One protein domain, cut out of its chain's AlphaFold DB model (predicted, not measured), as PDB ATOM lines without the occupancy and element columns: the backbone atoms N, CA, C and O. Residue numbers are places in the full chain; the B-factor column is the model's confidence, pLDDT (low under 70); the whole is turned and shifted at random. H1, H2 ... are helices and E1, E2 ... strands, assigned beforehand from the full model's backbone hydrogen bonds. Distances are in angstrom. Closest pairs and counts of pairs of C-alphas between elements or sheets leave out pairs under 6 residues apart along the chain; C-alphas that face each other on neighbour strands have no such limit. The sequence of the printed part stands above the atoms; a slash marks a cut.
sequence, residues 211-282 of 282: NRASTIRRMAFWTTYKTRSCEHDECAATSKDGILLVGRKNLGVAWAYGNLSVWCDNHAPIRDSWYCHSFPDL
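What this domain is: This is residues 211 to 282 of the 282 residues of an uncharacterized protein of Rhodopirellula solitaria (UniProt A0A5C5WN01). With little regular structure, this domain is one helix, H1, packed across one face of a small antiparallel sheet, E2 E1 E3, in two layers, and a long stretch with no named element, residues 227 to 243, joins H1 to E1. The printed part has 72 residues, 28 in named elements, H1, E1, E2, E3 along the chain; the class is mixed. It is compact, radius of gyration of the C-alphas 11.4 A, spanning 34 by 29 by 22 A.

How they stand to each other: H1, residues 212 to 226, has every O i to N i+4 pair within hydrogen-bond range. E1, residues 244 to 248, is closest to it at the C-alphas of Ala 220 and Val 246, 5.8 A. E1 and E2, residues 260 to 264, form a hairpin; N 245 and O 263 are 2.7 A apart. E3, residues 274 to 276, is antiparallel to E1, with N 275 and O 246 2.8 A apart. H1 is on this sheet, its height over the sheet 8.7 A.

Where its parts are: H1 measures 21.4 A from C-alpha 212 at (-37.168, -5.822, -45.088); E1 13.5 A; E2 13.7 A; E3 6.0 A, to C-alpha 276 at (-48.341, -5.649, -34.130).

The domain as a whole: The printed part has no cut. Links H1 to E1 and E1 to E2 are long. Residues 211 to 215, 227, 252 to 259 and 269 to 282 have pLDDT under 70.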
ATOM      1  N   ASN A 211     -37.569  -6.495 -49.598       58.53
ATOM      2  CA  ASN A 211     -38.338  -5.573 -48.765       58.53
ATOM      3  C   ASN A 211     -38.271  -6.088 -47.313       58.53
ATOM      4  O   ASN A 211     -38.959  -7.046 -46.943       58.53
ATOM      5  N   ARG A 212     -37.391  -5.475 -46.505       62.12
ATOM      6  CA  ARG A 212     -37.168  -5.822 -45.088       62.12
ATOM      7  C   ARG A 212     -38.477  -5.847 -44.301       62.12
ATOM      8  O   ARG A 212     -38.718  -6.810 -43.581       62.12
ATOM      9  N   ALA A 213     -39.335  -4.845 -44.495       66.50
ATOM     10  CA  ALA A 213     -40.625  -4.772 -43.822       66.50
ATOM     11  C   ALA A 213     -41.491  -5.982 -44.187       66.50
ATOM     12  O   ALA A 213     -41.939  -6.704 -43.306       66.50
ATOM     13  N   SER A 214     -41.632  -6.300 -45.477       67.12
ATOM     14  CA  SER A 214     -42.419  -7.460 -45.921       67.12
ATOM     15  C   SER A 214     -41.918  -8.808 -45.385       67.12
ATOM     16  O   SER A 214     -42.708  -9.743 -45.264       67.12
ATOM     17  N   THR A 215     -40.626  -8.940 -45.097       66.88
ATOM     18  CA  THR A 215     -40.059 -10.168 -44.518       66.88
ATOM     19  C   THR A 215     -40.366 -10.268 -43.028       66.88
ATOM     20  O   THR A 215     -40.859 -11.302 -42.593       66.88
ATOM     21  N   ILE A 216     -40.199  -9.173 -42.280       71.38
ATOM     22  CA  ILE A 216     -40.578  -9.104 -40.861       71.38
ATOM     23  C   ILE A 216     -42.070  -9.423 -40.686       71.38
ATOM     24  O   ILE A 216     -42.420 -10.223 -39.823       71.38
ATOM     25  N   ARG A 217     -42.941  -8.885 -41.557       73.25
ATOM     26  CA  ARG A 217     -44.387  -9.183 -41.539       73.25
ATOM     27  C   ARG A 217     -44.686 -10.676 -41.673       73.25
ATOM     28  O   ARG A 217     -45.478 -11.207 -40.905       73.25
ATOM     29  N   ARG A 218     -44.029 -11.349 -42.624       73.62
ATOM     30  CA  ARG A 218     -44.168 -12.798 -42.850       73.62
ATOM     31  C   ARG A 218     -43.723 -13.611 -41.643       73.62
ATOM     32  O   ARG A 218     -44.426 -14.516 -41.217       73.62
ATOM     33  N   MET A 219     -42.572 -13.275 -41.078       70.81
ATOM     34  CA  MET A 219     -42.044 -13.979 -39.911       70.81
ATOM     35  C   MET A 219     -42.938 -13.810 -38.687       70.81
ATOM     36  O   MET A 219     -43.242 -14.785 -38.004       70.81
ATOM     37  N   ALA A 220     -43.411 -12.588 -38.438       72.81
ATOM     38  CA  ALA A 220     -44.353 -12.324 -37.363       72.81
ATOM     39  C   ALA A 220     -45.673 -13.087 -37.560       72.81
ATOM     40  O   ALA A 220     -46.190 -13.660 -36.599       72.81
ATOM     41  N   PHE A 221     -46.175 -13.165 -38.799       77.50
ATOM     42  CA  PHE A 221     -47.349 -13.975 -39.130       77.50
ATOM     43  C   PHE A 221     -47.157 -15.429 -38.719       77.50
ATOM     44  O   PHE A 221     -47.891 -15.938 -37.877       77.50
ATOM     45  N   TRP A 222     -46.132 -16.081 -39.256       73.81
ATOM     46  CA  TRP A 222     -45.916 -17.503 -39.020       73.81
ATOM     47  C   TRP A 222     -45.549 -17.817 -37.563       73.81
ATOM     48  O   TRP A 222     -45.926 -18.869 -37.050       73.81
ATOM     49  N   THR A 223     -44.891 -16.889 -36.860       74.38
ATOM     50  CA  THR A 223     -44.618 -17.019 -35.418       74.38
ATOM     51  C   THR A 223     -45.916 -17.016 -34.619       74.38
ATOM     52  O   THR A 223     -46.139 -17.910 -33.812       74.38
ATOM     53  N   THR A 224     -46.809 -16.059 -34.886       75.62
ATOM     54  CA  THR A 224     -48.131 -15.985 -34.234       75.62
ATOM     55  C   THR A 224     -49.002 -17.183 -34.601       75.62
ATOM     56  O   THR A 224     -49.756 -17.701 -33.784       75.62
ATOM     57  N   TYR A 225     -48.897 -17.644 -35.846       74.44
ATOM     58  CA  TYR A 225     -49.652 -18.787 -36.339       74.44
ATOM     59  C   TYR A 225     -49.268 -20.090 -35.626       74.44
ATOM     60  O   TYR A 225     -50.145 -20.913 -35.347       74.44
ATOM     61  N   LYS A 226     -47.973 -20.262 -35.313       70.44
ATOM     62  CA  LYS A 226     -47.436 -21.382 -34.527       70.44
ATOM     63  C   LYS A 226     -47.765 -21.228 -33.041       70.44
ATOM     64  O   LYS A 226     -48.299 -22.149 -32.428       70.44
ATOM     65  N   THR A 227     -47.486 -20.057 -32.484       69.38
ATOM     66  CA  THR A 227     -47.674 -19.730 -31.069       69.38
ATOM     67  C   THR A 227     -48.951 -18.900 -30.931       69.38
ATOM     68  O   THR A 227     -48.921 -17.676 -30.847       69.38
ATOM     69  N   ARG A 228     -50.110 -19.579 -30.982       75.12
ATOM     70  CA  ARG A 228     -51.458 -18.960 -31.028       75.12
ATOM     71  C   ARG A 228     -51.951 -18.395 -29.688       75.12
ATOM     72  O   ARG A 228     -53.138 -18.091 -29.546       75.12
ATOM     73  N   SER A 229     -51.071 -18.277 -28.706       85.00
ATOM     74  CA  SER A 229     -51.370 -17.821 -27.351       85.00
ATOM     75  C   SER A 229     -50.270 -16.898 -26.844       85.00
ATOM     76  O   SER A 229     -49.149 -16.915 -27.350       85.00
ATOM     77  N   CYS A 230     -50.601 -16.088 -25.844       87.12
ATOM     78  CA  CYS A 230     -49.604 -15.339 -25.092       87.12
ATOM     79  C   CYS A 230     -48.593 -16.302 -24.445       87.12
ATOM     80  O   CYS A 230     -48.990 -17.330 -23.906       87.12
ATOM     81  N   GLU A 231     -47.312 -15.942 -24.447       88.31
ATOM     82  CA  GLU A 231     -46.242 -16.700 -23.778       88.31
ATOM     83  C   GLU A 231     -46.212 -16.512 -22.254       88.31
ATOM     84  O   GLU A 231     -45.429 -17.160 -21.574       88.31
ATOM     85  N   HIS A 232     -47.060 -15.644 -21.697       88.94
ATOM     86  CA  HIS A 232     -47.176 -15.497 -20.250       88.94
ATOM     87  C   HIS A 232     -47.945 -16.698 -19.688       88.94
ATOM     88  O   HIS A 232     -49.113 -16.870 -20.038       88.94
ATOM     89  N   ASP A 233     -47.326 -17.469 -18.790       82.94
ATOM     90  CA  ASP A 233     -47.815 -18.778 -18.316       82.94
ATOM     91  C   ASP A 233     -49.273 -18.775 -17.818       82.94
ATOM     92  O   ASP A 233     -50.021 -19.724 -18.040       82.94
ATOM     93  N   GLU A 234     -49.712 -17.685 -17.184       87.31
ATOM     94  CA  GLU A 234     -51.074 -17.555 -16.637       87.31
ATOM     95  C   GLU A 234     -52.070 -16.846 -17.577       87.31
ATOM     96  O   GLU A 234     -53.218 -16.583 -17.213       87.31
ATOM     97  N   CYS A 235     -51.659 -16.491 -18.796       87.12
ATOM     98  CA  CYS A 235     -52.486 -15.715 -19.710       87.12
ATOM     99  C   CYS A 235     -53.236 -16.600 -20.711       87.12
ATOM    100  O   CYS A 235     -52.655 -17.171 -21.627       87.12
ATOM    101  N   ALA A 236     -54.567 -16.606 -20.624       86.50
ATOM    102  CA  ALA A 236     -55.433 -17.316 -21.568       86.50
ATOM    103  C   ALA A 236     -55.662 -16.575 -22.907       86.50
ATOM    104  O   ALA A 236     -56.501 -16.990 -23.707       86.50
ATOM    105  N   ALA A 237     -54.976 -15.454 -23.159       85.12
ATOM    106  CA  ALA A 237     -55.201 -14.663 -24.363       85.12
ATOM    107  C   ALA A 237     -54.693 -15.392 -25.616       85.12
ATOM    108  O   ALA A 237     -53.534 -15.804 -25.694       85.12
ATOM    109  N   THR A 238     -55.559 -15.484 -26.624       81.75
ATOM    110  CA  THR A 238     -55.262 -16.066 -27.939       81.75
ATOM    111  C   THR A 238     -55.520 -15.048 -29.045       81.75
ATOM    112  O   THR A 238     -56.182 -14.034 -28.809       81.75
ATOM    113  N   SER A 239     -55.082 -15.338 -30.277       73.94
ATOM    114  CA  SER A 239     -55.413 -14.492 -31.435       73.94
ATOM    115  C   SER A 239     -56.914 -14.437 -31.733       73.94
ATOM    116  O   SER A 239     -57.353 -13.542 -32.444       73.94
ATOM    117  N   LYS A 240     -57.725 -15.357 -31.185       71.56
ATOM    118  CA  LYS A 240     -59.190 -15.347 -31.335       71.56
ATOM    119  C   LYS A 240     -59.871 -14.360 -30.392       71.56
ATOM    120  O   LYS A 240     -60.927 -13.820 -30.725       71.56
ATOM    121  N   ASP A 241     -59.284 -14.126 -29.222       73.88
ATOM    122  CA  ASP A 241     -59.926 -13.407 -28.115       73.88
ATOM    123  C   ASP A 241     -59.295 -12.048 -27.828       73.88
ATOM    124  O   ASP A 241     -59.906 -11.200 -27.181       73.88
ATOM    125  N   GLY A 242     -58.112 -11.803 -28.380       70.44
ATOM    126  CA  GLY A 242     -57.418 -10.539 -28.256       70.44
ATOM    127  C   GLY A 242     -56.343 -10.373 -29.315       70.44
ATOM    128  O   GLY A 242     -56.230 -11.141 -30.268       70.44
ATOM    129  N   ILE A 243     -55.553  -9.323 -29.140       73.88
ATOM    130  CA  ILE A 243     -54.502  -8.965 -30.083       73.88
ATOM    131  C   ILE A 243     -53.189  -9.515 -29.562       73.88
ATOM    132  O   ILE A 243     -52.802  -9.252 -28.421       73.88
ATOM    133  N   LEU A 244     -52.534 -10.293 -30.419       79.94
ATOM    134  CA  LEU A 244     -51.198 -10.803 -30.185       79.94
ATOM    135  C   LEU A 244     -50.171  -9.910 -30.884       79.94
ATOM    136  O   LEU A 244     -50.370  -9.419 -32.000       79.94
ATOM    137  N   LEU A 245     -49.069  -9.700 -30.186       81.94
ATOM    138  CA  LEU A 245     -47.924  -8.904 -30.580       81.94
ATOM    139  C   LEU A 245     -46.731  -9.845 -30.705       81.94
ATOM    140  O   LEU A 245     -46.524 -10.697 -29.843       81.94
ATOM    141  N   VAL A 246     -45.935  -9.670 -31.759       81.12
ATOM    142  CA  VAL A 246     -44.682 -10.413 -31.932       81.12
ATOM    143  C   VAL A 246     -43.509  -9.485 -31.721       81.12
ATOM    144  O   VAL A 246     -43.449  -8.405 -32.306       81.12
ATOM    145  N   GLY A 247     -42.558  -9.912 -30.907       79.62
ATOM    146  CA  GLY A 247     -41.392  -9.117 -30.558       79.62
ATOM    147  C   GLY A 247     -40.167  -9.983 -30.402       79.62
ATOM    148  O   GLY A 247     -40.247 -11.209 -30.319       79.62
ATOM    149  N   ARG A 248     -39.011  -9.324 -30.384       76.06
ATOM    150  CA  ARG A 248     -37.733 -10.006 -30.210       76.06
ATOM    151  C   ARG A 248     -37.499 -10.328 -28.740       76.06
ATOM    152  O   ARG A 248     -37.660  -9.441 -27.908       76.06
ATOM    153  N   LYS A 249     -37.045 -11.548 -28.453       74.06
ATOM    154  CA  LYS A 249     -36.581 -11.946 -27.115       74.06
ATOM    155  C   LYS A 249     -35.350 -11.130 -26.716       74.06
ATOM    156  O   LYS A 249     -35.317 -10.531 -25.650       74.06
ATOM    157  N   ASN A 250     -34.380 -11.041 -27.626       71.00
ATOM    158  CA  ASN A 250     -33.153 -10.273 -27.451       71.00
ATOM    159  C   ASN A 250     -33.157  -9.040 -28.362       71.00
ATOM    160  O   ASN A 250     -33.053  -9.133 -29.593       71.00
ATOM    161  N   LEU A 251     -33.273  -7.860 -27.749       71.44
ATOM    162  CA  LEU A 251     -33.151  -6.583 -28.448       71.44
ATOM    163  C   LEU A 251     -31.725  -6.431 -28.999       71.44
ATOM    164  O   LEU A 251     -30.749  -6.682 -28.307       71.44
ATOM    165  N   GLY A 252     -31.608  -6.033 -30.268       64.25
ATOM    166  CA  GLY A 252     -30.318  -5.920 -30.969       64.25
ATOM    167  C   GLY A 252     -29.969  -7.130 -31.839       64.25
ATOM    168  O   GLY A 252     -29.258  -6.970 -32.825       64.25
ATOM    169  N   VAL A 253     -30.568  -8.293 -31.571       60.91
ATOM    170  CA  VAL A 253     -30.483  -9.470 -32.449       60.91
ATOM    171  C   VAL A 253     -31.484  -9.329 -33.605       60.91
ATOM    172  O   VAL A 253     -32.456  -8.560 -33.531       60.91
ATOM    173  N   ALA A 254     -31.225 -10.016 -34.715       59.94
ATOM    174  CA  ALA A 254     -32.085  -9.996 -35.887       59.94
ATOM    175  C   ALA A 254     -33.495 -10.544 -35.593       59.94
ATOM    176  O   ALA A 254     -33.749 -11.217 -34.590       59.94
ATOM    177  N   TRP A 255     -34.442 -10.203 -36.470       61.34
ATOM    178  CA  TRP A 255     -35.744 -10.860 -36.489       61.34
ATOM    179  C   TRP A 255     -35.524 -12.257 -37.066       61.34
ATOM    180  O   TRP A 255     -35.298 -12.362 -38.268       61.34
ATOM    181  N   ALA A 256     -35.559 -13.260 -36.187       61.25
ATOM    182  CA  ALA A 256     -35.382 -14.689 -36.441       61.25
ATOM    183  C   ALA A 256     -36.313 -15.478 -35.497       61.25
ATOM    184  O   ALA A 256     -36.378 -15.102 -34.336       61.25
ATOM    185  N   TYR A 257     -37.032 -16.514 -35.938       57.91
ATOM    186  CA  TYR A 257     -38.024 -17.342 -35.249       57.91
ATOM    187  C   TYR A 257     -37.544 -17.760 -33.870       57.91
ATOM    188  O   TYR A 257     -38.295 -17.632 -32.908       57.91
ATOM    189  N   GLY A 258     -36.290 -18.207 -33.751       60.22
ATOM    190  CA  GLY A 258     -35.706 -18.573 -32.455       60.22
ATOM    191  C   GLY A 258     -35.649 -17.396 -31.470       60.22
ATOM    192  O   GLY A 258     -35.804 -17.566 -30.260       60.22
ATOM    193  N   ASN A 259     -35.520 -16.181 -32.001       65.62
ATOM    194  CA  ASN A 259     -35.507 -14.911 -31.289       65.62
ATOM    195  C   ASN A 259     -36.873 -14.192 -31.281       65.62
ATOM    196  O   ASN A 259     -36.925 -13.028 -30.891       65.62
ATOM    197  N   LEU A 260     -37.979 -14.817 -31.698       75.06
ATOM    198  CA  LEU A 260     -39.312 -14.207 -31.625       75.06
ATOM    199  C   LEU A 260     -40.118 -14.763 -30.454       75.06
ATOM    200  O   LEU A 260     -39.952 -15.915 -30.062       75.06
ATOM    201  N   SER A 261     -40.981 -13.914 -29.905       84.56
ATOM    202  CA  SER A 261     -41.911 -14.237 -28.827       84.56
ATOM    203  C   SER A 261     -43.282 -13.624 -29.087       84.56
ATOM    204  O   SER A 261     -43.369 -12.569 -29.727       84.56
ATOM    205  N   VAL A 262     -44.341 -14.276 -28.606       85.12
ATOM    206  CA  VAL A 262     -45.735 -13.843 -28.797       85.12
ATOM    207  C   VAL A 262     -46.379 -13.447 -27.473       85.12
ATOM    208  O   VAL A 262     -46.446 -14.235 -26.538       85.12
ATOM    209  N   TRP A 263     -46.903 -12.225 -27.395       85.94
ATOM    210  CA  TRP A 263     -47.492 -11.676 -26.170       85.94
ATOM    211  C   TRP A 263     -48.825 -10.995 -26.457       85.94
ATOM    212  O   TRP A 263     -49.047 -10.487 -27.552       85.94
ATOM    213  N   CYS A 264     -49.728 -10.962 -25.481       86.44
ATOM    214  CA  CYS A 264     -50.928 -10.138 -25.580       86.44
ATOM    215  C   CYS A 264     -50.617  -8.675 -25.241       86.44
ATOM    216  O   CYS A 264     -49.586  -8.361 -24.644       86.44
ATOM    217  N   ASP A 265     -51.540  -7.777 -25.579       81.06
ATOM    218  CA  ASP A 265     -51.368  -6.335 -25.364       81.06
ATOM    219  C   ASP A 265     -51.108  -5.942 -23.893       81.06
ATOM    220  O   ASP A 265     -50.398  -4.974 -23.633       81.06
ATOM    221  N   ASN A 266     -51.623  -6.717 -22.929       84.50
ATOM    222  CA  ASN A 266     -51.440  -6.455 -21.494       84.50
ATOM    223  C   ASN A 266     -50.076  -6.905 -20.954       84.50
ATOM    224  O   ASN A 266     -49.633  -6.391 -19.930       84.50
ATOM    225  N   HIS A 267     -49.435  -7.877 -21.601       87.81
ATOM    226  CA  HIS A 267     -48.194  -8.486 -21.113       87.81
ATOM    227  C   HIS A 267     -46.979  -8.150 -21.976       87.81
ATOM    228  O   HIS A 267     -45.873  -8.565 -21.647       87.81
ATOM    229  N   ALA A 268     -47.154  -7.418 -23.077       79.44
ATOM    230  CA  ALA A 268     -46.046  -7.042 -23.939       79.44
ATOM    231  C   ALA A 268     -45.096  -6.063 -23.211       79.44
ATOM    232  O   ALA A 268     -45.502  -4.941 -22.898       79.44
ATOM    233  N   PRO A 269     -43.828  -6.445 -22.959       63.97
ATOM    234  CA  PRO A 269     -42.969  -5.718 -22.026       63.97
ATOM    235  C   PRO A 269     -42.492  -4.341 -22.526       63.97
ATOM    236  O   PRO A 269     -42.218  -3.481 -21.695       63.97
ATOM    237  N   ILE A 270     -42.381  -4.092 -23.846       62.59
ATOM    238  CA  ILE A 270     -41.902  -2.800 -24.411       62.59
ATOM    239  C   ILE A 270     -42.443  -2.562 -25.833       62.59
ATOM    240  O   ILE A 270     -41.794  -2.982 -26.777       62.59
ATOM    241  N   ARG A 271     -43.567  -1.861 -26.037       56.28
ATOM    242  CA  ARG A 271     -44.280  -1.761 -27.342       56.28
ATOM    243  C   ARG A 271     -43.453  -1.316 -28.569       56.28
ATOM    244  O   ARG A 271     -43.740  -1.774 -29.674       56.28
ATOM    245  N   ASP A 272     -42.400  -0.517 -28.403       50.97
ATOM    246  CA  ASP A 272     -41.682   0.134 -29.519       50.97
ATOM    247  C   ASP A 272     -40.816  -0.808 -30.381       50.97
ATOM    248  O   ASP A 272     -40.352  -0.438 -31.460       50.97
ATOM    249  N   SER A 273     -40.599  -2.050 -29.938       54.06
ATOM    250  CA  SER A 273     -39.836  -3.069 -30.674       54.06
ATOM    251  C   SER A 273     -40.688  -4.201 -31.258       54.06
ATOM    252  O   SER A 273     -40.132  -5.242 -31.622       54.06
ATOM    253  N   TRP A 274     -42.012  -4.031 -31.316       57.38
ATOM    254  CA  TRP A 274     -42.961  -5.101 -31.634       57.38
ATOM    255  C   TRP A 274     -43.591  -4.904 -32.999       57.38
ATOM    256  O   TRP A 274     -43.949  -3.800 -33.406       57.38
ATOM    257  N   TYR A 275     -43.762  -6.014 -33.704       57.34
ATOM    258  CA  TYR A 275     -44.657  -6.079 -34.834       57.34
ATOM    259  C   TYR A 275     -46.047  -6.419 -34.310       57.34
ATOM    260  O   TYR A 275     -46.303  -7.502 -33.777       57.34
ATOM    261  N   CYS A 276     -46.948  -5.459 -34.459       53.31
ATOM    262  CA  CYS A 276     -48.341  -5.649 -34.130       53.31
ATOM    263  C   CYS A 276     -48.977  -6.544 -35.198       53.31
ATOM    264  O   CYS A 276     -49.021  -6.167 -36.370       53.31
ATOM    265  N   HIS A 277     -49.478  -7.725 -34.822       51.28
ATOM    266  CA  HIS A 277     -50.252  -8.537 -35.764       51.28
ATOM    267  C   HIS A 277     -51.678  -7.974 -35.963       51.28
ATOM    268  O   HIS A 277     -52.421  -8.423 -36.837       51.28
ATOM    269  N   SER A 278     -52.080  -6.931 -35.234       45.38
ATOM    270  CA  SER A 278     -53.170  -6.083 -35.717       45.38
ATOM    271  C   SER A 278     -52.592  -5.092 -36.721       45.38
ATOM    272  O   SER A 278     -51.724  -4.295 -36.358       45.38
ATOM    273  N   PHE A 279     -53.050  -5.171 -37.969       43.75
ATOM    274  CA  PHE A 279     -52.658  -4.253 -39.034       43.75
ATOM    275  C   PHE A 279     -52.737  -2.797 -38.531       43.75
ATOM    276  O   PHE A 279     -53.779  -2.427 -37.990       43.75
ATOM    277  N   PRO A 280     -51.653  -2.003 -38.647       33.59
ATOM    278  CA  PRO A 280     -51.609  -0.649 -38.090       33.59
ATOM    279  C   PRO A 280     -52.595   0.339 -38.726       33.59
ATOM    280  O   PRO A 280     -52.890   1.343 -38.097       33.59
ATOM    281  N   ASP A 281     -53.121   0.053 -39.922       33.19
ATOM    282  CA  ASP A 281     -53.856   1.029 -40.736       33.19
ATOM    283  C   ASP A 281     -55.089   0.410 -41.436       33.19
ATOM    284  O   ASP A 281     -55.155   0.358 -42.667       33.19
ATOM    285  N   LEU A 282     -56.054  -0.100 -40.659       34.16
ATOM    286  CA  LEU A 282     -57.426  -0.376 -41.124       34.16
ATOM    287  C   LEU A 282     -58.434   0.437 -40.313       34.16
ATOM    288  O   LEU A 282     -58.385   0.335 -39.065       34.16
TER     289      LEU A 282